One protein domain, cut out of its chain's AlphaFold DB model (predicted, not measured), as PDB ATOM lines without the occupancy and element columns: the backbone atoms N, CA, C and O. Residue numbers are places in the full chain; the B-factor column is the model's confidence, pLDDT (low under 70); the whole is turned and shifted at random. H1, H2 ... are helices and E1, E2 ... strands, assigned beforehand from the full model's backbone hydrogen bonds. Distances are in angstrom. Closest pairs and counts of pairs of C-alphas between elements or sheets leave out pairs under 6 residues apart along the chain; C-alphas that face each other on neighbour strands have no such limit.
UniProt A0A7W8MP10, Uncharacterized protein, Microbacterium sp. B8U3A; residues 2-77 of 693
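This is residues 2 to 77 of the 693 residues of an uncharacterized protein of Microbacterium sp. B8U3A (UniProt A0A7W8MP10). A small sheet, E1 E2 E3, packs by E3 on one side of a helical hairpin, H2 and H3, and H1 lies crosswise on the hairpin's other side, away from the sheet, meeting H3 with residues 8 to 12. The printed part has 76 residues, in the order H1 H2 H3 E1 E2 E3; the sheet is an antiparallel meander, each strand the neighbour of the one before. The class is mixed; the whole is compact, with a radius of gyration of the C-alphas of 12.7 A and spans of 39 by 32 by 18 A.

Find E1 at residues 56 to 59, 10.3 A, E2 at 65 to 69, 13.4 A, and E3 at 72 to 76, 11.9 A, ending at (116.860, 104.345, 96.325). H3, residues 31 to 48, runs 25.9 A; H2, residues 17 to 26, runs 14.3 A. H1, residues 2 to 14, runs 18.2 A from C-alpha 2 at (127.784, 103.415, 68.601).

Within hydrogen-bond range are N 56 and O 68, 2.8 A, in hairpin E1 and E2, and N 67 and O 75, 2.9 A, in hairpin E2 and E3. H3 is on the sheet, in two layers; its closest C-alphas to E3 are Leu 38 and Leu 74, 7.2 A. H2 only grazes the sheet with residues 17 to 25. H2 and H3 touch, opposite ways at a shallow tilt of 8 degrees, closest at the C-alphas of Met 24 and Arg 34, 6.9 A. H1 with residues 8 to 12 alone only just touches H3, with 3 pairs of C-alphas within 8 A, closest Ile 8 and Val 41, 7.1 A. In H1, H2 and H3 every O i to N i+4 pair is within hydrogen-bond range.

The two farthest C-alphas, Ala 2 and Arg 62, are 40.0 A apart. The printed part has no cut and no long link. Expect pLDDT under 70 at residues 2 to 14, 29 and 49 to 53.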
ATOM      1  N   ALA A   2     128.722 102.991  69.654       45.62
ATOM      2  CA  ALA A   2     127.784 103.415  68.601       45.62
ATOM      3  C   ALA A   2     126.512 102.548  68.455       45.62
ATOM      4  O   ALA A   2     125.415 103.080  68.444       45.62
ATOM      5  N   GLN A   3     126.621 101.213  68.452       46.19
ATOM      6  CA  GLN A   3     125.444 100.320  68.366       46.19
ATOM      7  C   GLN A   3     124.519 100.382  69.598       46.19
ATOM      8  O   GLN A   3     123.321 100.131  69.507       46.19
ATOM      9  N   VAL A   4     125.073 100.690  70.773       53.16
ATOM     10  CA  VAL A   4     124.294 100.850  72.011       53.16
ATOM     11  C   VAL A   4     123.702 102.238  72.098       53.16
ATOM     12  O   VAL A   4     122.575 102.368  72.550       53.16
ATOM     13  N   GLU A   5     124.419 103.249  71.624       54.31
ATOM     14  CA  GLU A   5     123.885 104.592  71.437       54.31
ATOM     15  C   GLU A   5     122.744 104.593  70.424       54.31
ATOM     16  O   GLU A   5     121.722 105.208  70.692       54.31
ATOM     17  N   GLU A   6     122.855 103.853  69.323       60.09
ATOM     18  CA  GLU A   6     121.798 103.694  68.321       60.09
ATOM     19  C   GLU A   6     120.572 102.979  68.907       60.09
ATOM     20  O   GLU A   6     119.456 103.486  68.800       60.09
ATOM     21  N   LEU A   7     120.771 101.867  69.625       61.84
ATOM     22  CA  LEU A   7     119.689 101.154  70.311       61.84
ATOM     23  C   LEU A   7     119.026 102.012  71.398       61.84
ATOM     24  O   LEU A   7     117.802 102.034  71.505       61.84
ATOM     25  N   ILE A   8     119.816 102.704  72.222       62.00
ATOM     26  CA  ILE A   8     119.309 103.602  73.264       62.00
ATOM     27  C   ILE A   8     118.560 104.765  72.610       62.00
ATOM     28  O   ILE A   8     117.458 105.067  73.044       62.00
ATOM     29  N   THR A   9     119.084 105.353  71.536       62.09
ATOM     30  CA  THR A   9     118.418 106.430  70.787       62.09
ATOM     31  C   THR A   9     117.087 105.954  70.202       62.09
ATOM     32  O   THR A   9     116.076 106.625  70.389       62.09
ATOM     33  N   ASP A  10     117.023 104.771  69.587       63.91
ATOM     34  CA  ASP A  10     115.769 104.227  69.034       63.91
ATOM     35  C   ASP A  10     114.744 103.894  70.142       63.91
ATOM     36  O   ASP A  10     113.543 104.120  69.986       63.91
ATOM     37  N   ILE A  11     115.206 103.436  71.315       63.31
ATOM     38  CA  ILE A  11     114.357 103.258  72.506       63.31
ATOM     39  C   ILE A  11     113.832 104.612  73.019       63.31
ATOM     40  O   ILE A  11     112.651 104.720  73.351       63.31
ATOM     41  N   LEU A  12     114.678 105.641  73.079       61.28
ATOM     42  CA  LEU A  12     114.329 106.972  73.590       61.28
ATOM     43  C   LEU A  12     113.355 107.722  72.676       61.28
ATOM     44  O   LEU A  12     112.445 108.382  73.171       61.28
ATOM     45  N   VAL A  13     113.487 107.565  71.355       61.44
ATOM     46  CA  VAL A  13     112.567 108.151  70.365       61.44
ATOM     47  C   VAL A  13     111.168 107.536  70.468       61.44
ATOM     48  O   VAL A  13     110.164 108.218  70.253       61.44
ATOM     49  N   ARG A  14     111.073 106.243  70.802       62.62
ATOM     50  CA  ARG A  14     109.806 105.494  70.771       62.62
ATOM     51  C   ARG A  14     109.076 105.423  72.108       62.62
ATOM     52  O   ARG A  14     107.866 105.190  72.116       62.62
ATOM     53  N   PHE A  15     109.767 105.593  73.234       72.50
ATOM     54  CA  PHE A  15     109.199 105.337  74.558       72.50
ATOM     55  C   PHE A  15     109.413 106.497  75.530       72.50
ATOM     56  O   PHE A  15     110.472 107.111  75.593       72.50
ATOM     57  N   ARG A  16     108.403 106.766  76.368       79.00
ATOM     58  CA  ARG A  16     108.534 107.746  77.453       79.00
ATOM     59  C   ARG A  16     109.493 107.213  78.520       79.00
ATOM     60  O   ARG A  16     109.415 106.038  78.878       79.00
ATOM     61  N   LEU A  17     110.293 108.097  79.122       78.50
ATOM     62  CA  LEU A  17     111.216 107.778  80.222       78.50
ATOM     63  C   LEU A  17     110.585 106.884  81.304       78.50
ATOM     64  O   LEU A  17     111.167 105.885  81.718       78.50
ATOM     65  N   GLN A  18     109.371 107.221  81.747       81.06
ATOM     66  CA  GLN A  18     108.641 106.453  82.761       81.06
ATOM     67  C   GLN A  18     108.430 104.979  82.370       81.06
ATOM     68  O   GLN A  18     108.452 104.102  83.232       81.06
ATOM     69  N   ASP A  19     108.229 104.700  81.083       81.38
ATOM     70  CA  ASP A  19     107.954 103.364  80.570       81.38
ATOM     71  C   ASP A  19     109.262 102.573  80.453       81.38
ATOM     72  O   ASP A  19     109.316 101.421  80.890       81.38
ATOM     73  N   ILE A  20     110.344 103.224  80.011       79.19
ATOM     74  CA  ILE A  20     111.704 102.660  79.995       79.19
ATOM     75  C   ILE A  20     112.128 102.255  81.412       79.19
ATOM     76  O   ILE A  20     112.501 101.104  81.649       79.19
ATOM     77  N   VAL A  21     111.993 103.164  82.384       79.88
ATOM     78  CA  VAL A  21     112.345 102.913  83.790       79.88
ATOM     79  C   VAL A  21     111.536 101.745  84.360       79.88
ATOM     80  O   VAL A  21     112.112 100.839  84.964       79.88
ATOM     81  N   ARG A  22     110.215 101.706  84.130       80.69
ATOM     82  CA  ARG A  22     109.352 100.597  84.585       80.69
ATOM     83  C   ARG A  22     109.772  99.258  83.993       80.69
ATOM     84  O   ARG A  22     109.794  98.254  84.708       80.69
ATOM     85  N   VAL A  23     110.083  99.225  82.701       80.56
ATOM     86  CA  VAL A  23     110.539  98.015  82.008       80.56
ATOM     87  C   VAL A  23     111.872  97.548  82.594       80.56
ATOM     88  O   VAL A  23     111.995  96.395  83.009       80.56
ATOM     89  N   MET A  24     112.839  98.451  82.746       77.25
ATOM     90  CA  MET A  24     114.149  98.145  83.325       77.25
ATOM     91  C   MET A  24     114.083  97.698  84.789       77.25
ATOM     92  O   MET A  24     114.848  96.829  85.204       77.25
ATOM     93  N   GLN A  25     113.158  98.251  85.575       73.81
ATOM     94  CA  GLN A  25     112.915  97.827  86.955       73.81
ATOM     95  C   GLN A  25     112.271  96.434  87.040       73.81
ATOM     96  O   GLN A  25     112.470  95.741  88.039       73.81
ATOM     97  N   ARG A  26     111.538  95.999  86.004       77.19
ATOM     98  CA  ARG A  26     110.978  94.638  85.906       77.19
ATOM     99  C   ARG A  26     111.999  93.599  85.443       77.19
ATOM    100  O   ARG A  26     111.877  92.433  85.816       77.19
ATOM    101  N   PHE A  27     112.997  93.992  84.655       74.31
ATOM    102  CA  PHE A  27     114.054  93.076  84.235       74.31
ATOM    103  C   PHE A  27     114.966  92.685  85.404       74.31
ATOM    104  O   PHE A  27     115.365  93.500  86.233       74.31
ATOM    105  N   SER A  28     115.353  91.408  85.443       70.50
ATOM    106  CA  SER A  28     116.272  90.859  86.450       70.50
ATOM    107  C   SER A  28     117.741  91.166  86.121       70.50
ATOM    108  O   SER A  28     118.578  90.266  86.078       70.50
ATOM    109  N   LEU A  29     118.058  92.437  85.861       68.19
ATOM    110  CA  LEU A  29     119.430  92.888  85.628       68.19
ATOM    111  C   LEU A  29     120.186  93.055  86.957       68.19
ATOM    112  O   LEU A  29     119.588  93.446  87.967       68.19
ATOM    113  N   PRO A  30     121.511  92.809  86.987       71.50
ATOM    114  CA  PRO A  30     122.346  93.224  88.105       71.50
ATOM    115  C   PRO A  30     122.197  94.729  88.356       71.50
ATOM    116  O   PRO A  30     122.213  95.520  87.415       71.50
ATOM    117  N   VAL A  31     122.093  95.127  89.628       75.81
ATOM    118  CA  VAL A  31     121.858  96.527  90.028       75.81
ATOM    119  C   VAL A  31     122.821  97.526  89.364       75.81
ATOM    120  O   VAL A  31     122.318  98.510  88.830       75.81
ATOM    121  N   PRO A  32     124.148  97.285  89.294       73.12
ATOM    122  CA  PRO A  32     125.070  98.241  88.672       73.12
ATOM    123  C   PRO A  32     124.804  98.433  87.177       73.12
ATOM    124  O   PRO A  32     124.810  99.555  86.692       73.12
ATOM    125  N   VAL A  33     124.487  97.346  86.462       73.81
ATOM    126  CA  VAL A  33     124.141  97.389  85.030       73.81
ATOM    127  C   VAL A  33     122.852  98.177  84.829       73.81
ATOM    128  O   VAL A  33     122.774  99.040  83.963       73.81
ATOM    129  N   ARG A  34     121.847  97.921  85.673       81.44
ATOM    130  CA  ARG A  34     120.583  98.657  85.642       81.44
ATOM    131  C   ARG A  34     120.791 100.148  85.913       81.44
ATOM    132  O   ARG A  34     120.230 100.961  85.190       81.44
ATOM    133  N   HIS A  35     121.576 100.503  86.932       84.12
ATOM    134  CA  HIS A  35     121.863 101.896  87.279       84.12
ATOM    135  C   HIS A  35     122.633 102.609  86.165       84.12
ATOM    136  O   HIS A  35     122.282 103.730  85.825       84.12
ATOM    137  N   TRP A  36     123.617 101.945  85.558       78.75
ATOM    138  CA  TRP A  36     124.369 102.492  84.431       78.75
ATOM    139  C   TRP A  36     123.485 102.754  83.209       78.75
ATOM    140  O   TRP A  36     123.467 103.865  82.689       78.75
ATOM    141  N   CYS A  37     122.685 101.770  82.788       77.19
ATOM    142  CA  CYS A  37     121.766 101.954  81.665       77.19
ATOM    143  C   CYS A  37     120.741 103.074  81.937       77.19
ATOM    144  O   CYS A  37     120.417 103.836  81.032       77.19
ATOM    145  N   LEU A  38     120.255 103.206  83.178       82.94
ATOM    146  CA  LEU A  38     119.372 104.309  83.572       82.94
ATOM    147  C   LEU A  38     120.091 105.662  83.531       82.94
ATOM    148  O   LEU A  38     119.505 106.636  83.068       82.94
ATOM    149  N   ALA A  39     121.347 105.726  83.974       80.94
ATOM    150  CA  ALA A  39     122.155 106.939  83.905       80.94
ATOM    151  C   ALA A  39     122.390 107.384  82.449       80.94
ATOM    152  O   ALA A  39     122.270 108.569  82.163       80.94
ATOM    153  N   LEU A  40     122.625 106.448  81.520       77.00
ATOM    154  CA  LEU A  40     122.729 106.755  80.085       77.00
ATOM    155  C   LEU A  40     121.425 107.308  79.502       77.00
ATOM    156  O   LEU A  40     121.441 108.306  78.785       77.00
ATOM    157  N   VAL A  41     120.294 106.679  79.830       78.69
ATOM    158  CA  VAL A  41     118.958 107.148  79.426       78.69
ATOM    159  C   VAL A  41     118.708 108.575  79.927       78.69
ATOM    160  O   VAL A  41     118.203 109.410  79.181       78.69
ATOM    161  N   VAL A  42     119.092 108.873  81.171       81.62
ATOM    162  CA  VAL A  42     118.989 110.220  81.752       81.62
ATOM    163  C   VAL A  42     119.905 111.212  81.036       81.62
ATOM    164  O   VAL A  42     119.432 112.273  80.639       81.62
ATOM    165  N   ALA A  43     121.179 110.864  80.834       77.25
ATOM    166  CA  ALA A  43     122.154 111.728  80.168       77.25
ATOM    167  C   ALA A  43     121.680 112.137  78.766       77.25
ATOM    168  O   ALA A  43     121.733 113.312  78.411       77.25
ATOM    169  N   ARG A  44     121.119 111.190  78.005       75.19
ATOM    170  CA  ARG A  44     120.604 111.466  76.662       75.19
ATOM    171  C   ARG A  44     119.340 112.329  76.669       75.19
ATOM    172  O   ARG A  44     119.231 113.252  75.871       75.19
ATOM    173  N   HIS A  45     118.415 112.096  77.602       75.94
ATOM    174  CA  HIS A  45     117.241 112.964  77.764       75.94
ATOM    175  C   HIS A  45     117.587 114.395  78.210       75.94
ATOM    176  O   HIS A  45     116.818 115.319  77.921       75.94
ATOM    177  N   ALA A  46     118.688 114.582  78.943       75.44
ATOM    178  CA  ALA A  46     119.204 115.903  79.300       75.44
ATOM    179  C   ALA A  46     119.823 116.605  78.076       75.44
ATOM    180  O   ALA A  46     119.503 117.764  77.813       75.44
ATOM    181  N   GLU A  47     120.618 115.876  77.282       75.81
ATOM    182  CA  GLU A  47     121.234 116.362  76.039       75.81
ATOM    183  C   GLU A  47     120.182 116.825  75.012       75.81
ATOM    184  O   GLU A  47     120.249 117.952  74.524       75.81
ATOM    185  N   GLU A  48     119.152 116.012  74.749       71.50
ATOM    186  CA  GLU A  48     118.056 116.344  73.819       71.50
ATOM    187  C   GLU A  48     117.251 117.582  74.240       71.50
ATOM    188  O   GLU A  48     116.688 118.283  73.400       71.50
ATOM    189  N   ALA A  49     117.180 117.864  75.541       67.75
ATOM    190  CA  ALA A  49     116.454 119.014  76.066       67.75
ATOM    191  C   ALA A  49     117.276 120.311  76.062       67.75
ATOM    192  O   ALA A  49     116.733 121.361  76.416       67.75
ATOM    193  N   GLY A  50     118.559 120.256  75.681       59.06
ATOM    194  CA  GLY A  50     119.443 121.422  75.608       59.06
ATOM    195  C   GLY A  50     119.652 122.125  76.954       59.06
ATOM    196  O   GLY A  50     119.849 123.339  76.987       59.06
ATOM    197  N   ARG A  51     119.550 121.396  78.074       56.81
ATOM    198  CA  ARG A  51     119.644 121.936  79.440       56.81
ATOM    199  C   ARG A  51     120.617 121.112  80.285       56.81
ATOM    200  O   ARG A  51     120.680 119.897  80.131       56.81
ATOM    201  N   ASP A  52     121.301 121.761  81.235       59.91
ATOM    202  CA  ASP A  52     122.104 121.114  82.296       59.91
ATOM    203  C   ASP A  52     121.174 120.485  83.358       59.91
ATOM    204  O   ASP A  52     121.173 120.844  84.536       59.91
ATOM    205  N   GLU A  53     120.267 119.609  82.914       68.00
ATOM    206  CA  GLU A  53     119.356 118.873  83.788       68.00
ATOM    207  C   GLU A  53     120.095 117.686  84.410       68.00
ATOM    208  O   GLU A  53     120.656 116.839  83.716       68.00
ATOM    209  N   ARG A  54     120.076 117.615  85.744       80.31
ATOM    210  CA  ARG A  54     120.807 116.608  86.519       80.31
ATOM    211  C   ARG A  54     119.858 115.715  87.301       80.31
ATOM    212  O   ARG A  54     118.683 116.021  87.484       80.31
ATOM    213  N   ILE A  55     120.390 114.592  87.773       87.00
ATOM    214  CA  ILE A  55     119.690 113.741  88.735       87.00
ATOM    215  C   ILE A  55     119.434 114.556  90.007       87.00
ATOM    216  O   ILE A  55     120.353 115.124  90.598       87.00
ATOM    217  N   GLU A  56     118.178 114.580  90.428       89.94
ATOM    218  CA  GLU A  56     117.724 115.204  91.662       89.94
ATOM    219  C   GLU A  56     117.698 114.168  92.787       89.94
ATOM    220  O   GLU A  56     117.398 112.990  92.572       89.94
ATOM    221  N   TYR A  57     117.966 114.617  94.009       92.94
ATOM    222  CA  TYR A  57     117.901 113.772  95.194       92.94
ATOM    223  C   TYR A  57     116.764 114.246  96.083       92.94
ATOM    224  O   TYR A  57     116.728 115.398  96.501       92.94
ATOM    225  N   THR A  58     115.834 113.348  96.377       90.38
ATOM    226  CA  THR A  58     114.656 113.627  97.201       90.38
ATOM    227  C   THR A  58     114.526 112.588  98.303       90.38
ATOM    228  O   THR A  58     115.121 111.511  98.240       90.38
ATOM    229  N   VAL A  59     113.751 112.895  99.338       89.06
ATOM    230  CA  VAL A  59     113.432 111.942 100.405       89.06
ATOM    231  C   VAL A  59     112.003 111.464 100.201       89.06
ATOM    232  O   VAL A  59     111.067 112.260 100.197       89.06
ATOM    233  N   ASN A  60     111.820 110.159 100.023       85.81
ATOM    234  CA  ASN A  60     110.488 109.599  99.819       85.81
ATOM    235  C   ASN A  60     109.672 109.552 101.127       85.81
ATOM    236  O   ASN A  60     110.198 109.740 102.224       85.81
ATOM    237  N   GLY A  61     108.383 109.205 101.034       79.38
ATOM    238  CA  GLY A  61     107.477 109.115 102.193       79.38
ATOM    239  C   GLY A  61     107.860 108.086 103.273       79.38
ATOM    240  O   GLY A  61     107.176 107.984 104.285       79.38
ATOM    241  N   ARG A  62     108.938 107.312 103.079       80.38
ATOM    242  CA  ARG A  62     109.522 106.396 104.076       80.38
ATOM    243  C   ARG A  62     110.833 106.921 104.676       80.38
ATOM    244  O   ARG A  62     111.504 106.177 105.385       80.38
ATOM    245  N   GLY A  63     111.220 108.161 104.375       82.56
ATOM    246  CA  GLY A  63     112.462 108.768 104.856       82.56
ATOM    247  C   GLY A  63     113.723 108.291 104.127       82.56
ATOM    248  O   GLY A  63     114.830 108.556 104.596       82.56
ATOM    249  N   LEU A  64     113.588 107.574 103.007       86.25
ATOM    250  CA  LEU A  64     114.727 107.067 102.242       86.25
ATOM    251  C   LEU A  64     115.109 108.048 101.140       86.25
ATOM    252  O   LEU A  64     114.244 108.532 100.410       86.25
ATOM    253  N   LEU A  65     116.412 108.281 100.996       92.75
ATOM    254  CA  LEU A  65     116.964 109.072  99.907       92.75
ATOM    255  C   LEU A  65     116.774 108.346  98.570       92.75
ATOM    256  O   LEU A  65     117.153 107.177  98.423       92.75
ATOM    257  N   THR A  66     116.215 109.051  97.598       92.56
ATOM    258  CA  THR A  66     115.910 108.564  96.258       92.56
ATOM    259  C   THR A  66     116.499 109.475  95.196       92.56
ATOM    260  O   THR A  66     116.375 110.692  95.287       92.56
ATOM    261  N   ALA A  67     117.101 108.864  94.179       92.25
ATOM    262  CA  ALA A  67     117.507 109.528  92.951       92.25
ATOM    263  C   ALA A  67     116.307 109.595  91.995       92.25
ATOM    264  O   ALA A  67     115.654 108.576  91.722       92.25
ATOM    265  N   THR A  68     116.015 110.789  91.499       89.75
ATOM    266  CA  THR A  68     114.896 111.084  90.603       89.75
ATOM    267  C   THR A  68     115.361 111.903  89.406       89.75
ATOM    268  O   THR A  68     116.307 112.674  89.503       89.75
ATOM    269  N   PHE A  69     114.680 111.768  88.270       88.56
ATOM    270  CA  PHE A  69     114.879 112.649  87.116       88.56
ATOM    271  C   PHE A  69     113.518 113.034  86.543       88.56
ATOM    272  O   PHE A  69     112.712 112.154  86.232       88.56
ATOM    273  N   ARG A  70     113.224 114.341  86.478       84.56
ATOM    274  CA  ARG A  70     111.901 114.884  86.101       84.56
ATOM    275  C   ARG A  70     110.743 114.239  86.882       84.56
ATOM    276  O   ARG A  70     109.728 113.845  86.314       84.56
ATOM    277  N   GLY A  71     110.934 114.043  88.189       83.38
ATOM    278  CA  GLY A  71     109.960 113.383  89.068       83.38
ATOM    279  C   GLY A  71     109.824 111.861  88.890       83.38
ATOM    280  O   GLY A  71     109.049 111.232  89.613       83.38
ATOM    281  N   VAL A  72     110.573 111.231  87.977       86.81
ATOM    282  CA  VAL A  72     110.590 109.771  87.802       86.81
ATOM    283  C   VAL A  72     111.580 109.138  88.780       86.81
ATOM    284  O   VAL A  72     112.748 109.515  88.819       86.81
ATOM    285  N   HIS A  73     111.126 108.150  89.556       89.88
ATOM    286  CA  HIS A  73     111.967 107.401  90.492       89.88
ATOM    287  C   HIS A  73     112.937 106.459  89.769       89.88
ATOM    288  O   HIS A  73     112.499 105.507  89.119       89.88
ATOM    289  N   LEU A  74     114.241 106.682  89.946       89.31
ATOM    290  CA  LEU A  74     115.289 105.873  89.323       89.31
ATOM    291  C   LEU A  74     115.805 104.785  90.272       89.31
ATOM    292  O   LEU A  74     115.795 103.605  89.915       89.31
ATOM    293  N   ALA A  75     116.234 105.184  91.474       89.69
ATOM    294  CA  ALA A  75     116.789 104.289  92.489       89.69
ATOM    295  C   ALA A  75     116.659 104.861  93.907       89.69
ATOM    296  O   ALA A  75     116.508 106.066  94.113       89.69
ATOM    297  N   THR A  76     116.757 103.987  94.904       90.88
ATOM    298  CA  THR A  76     116.860 104.345  96.325       90.88
ATOM    299  C   THR A  76     118.279 104.083  96.820       90.88
ATOM    300  O   THR A  76     118.921 103.132  96.382       90.88
ATOM    301  N   LEU A  77     118.779 104.865  97.782       89.31
ATOM    302  CA  LEU A  77     120.124 104.665  98.346       89.31
ATOM    303  C   LEU A  77     120.322 103.239  98.905       89.31
ATOM    304  O   LEU A  77     121.416 102.684  98.858       89.31
TER     305      LEU A  77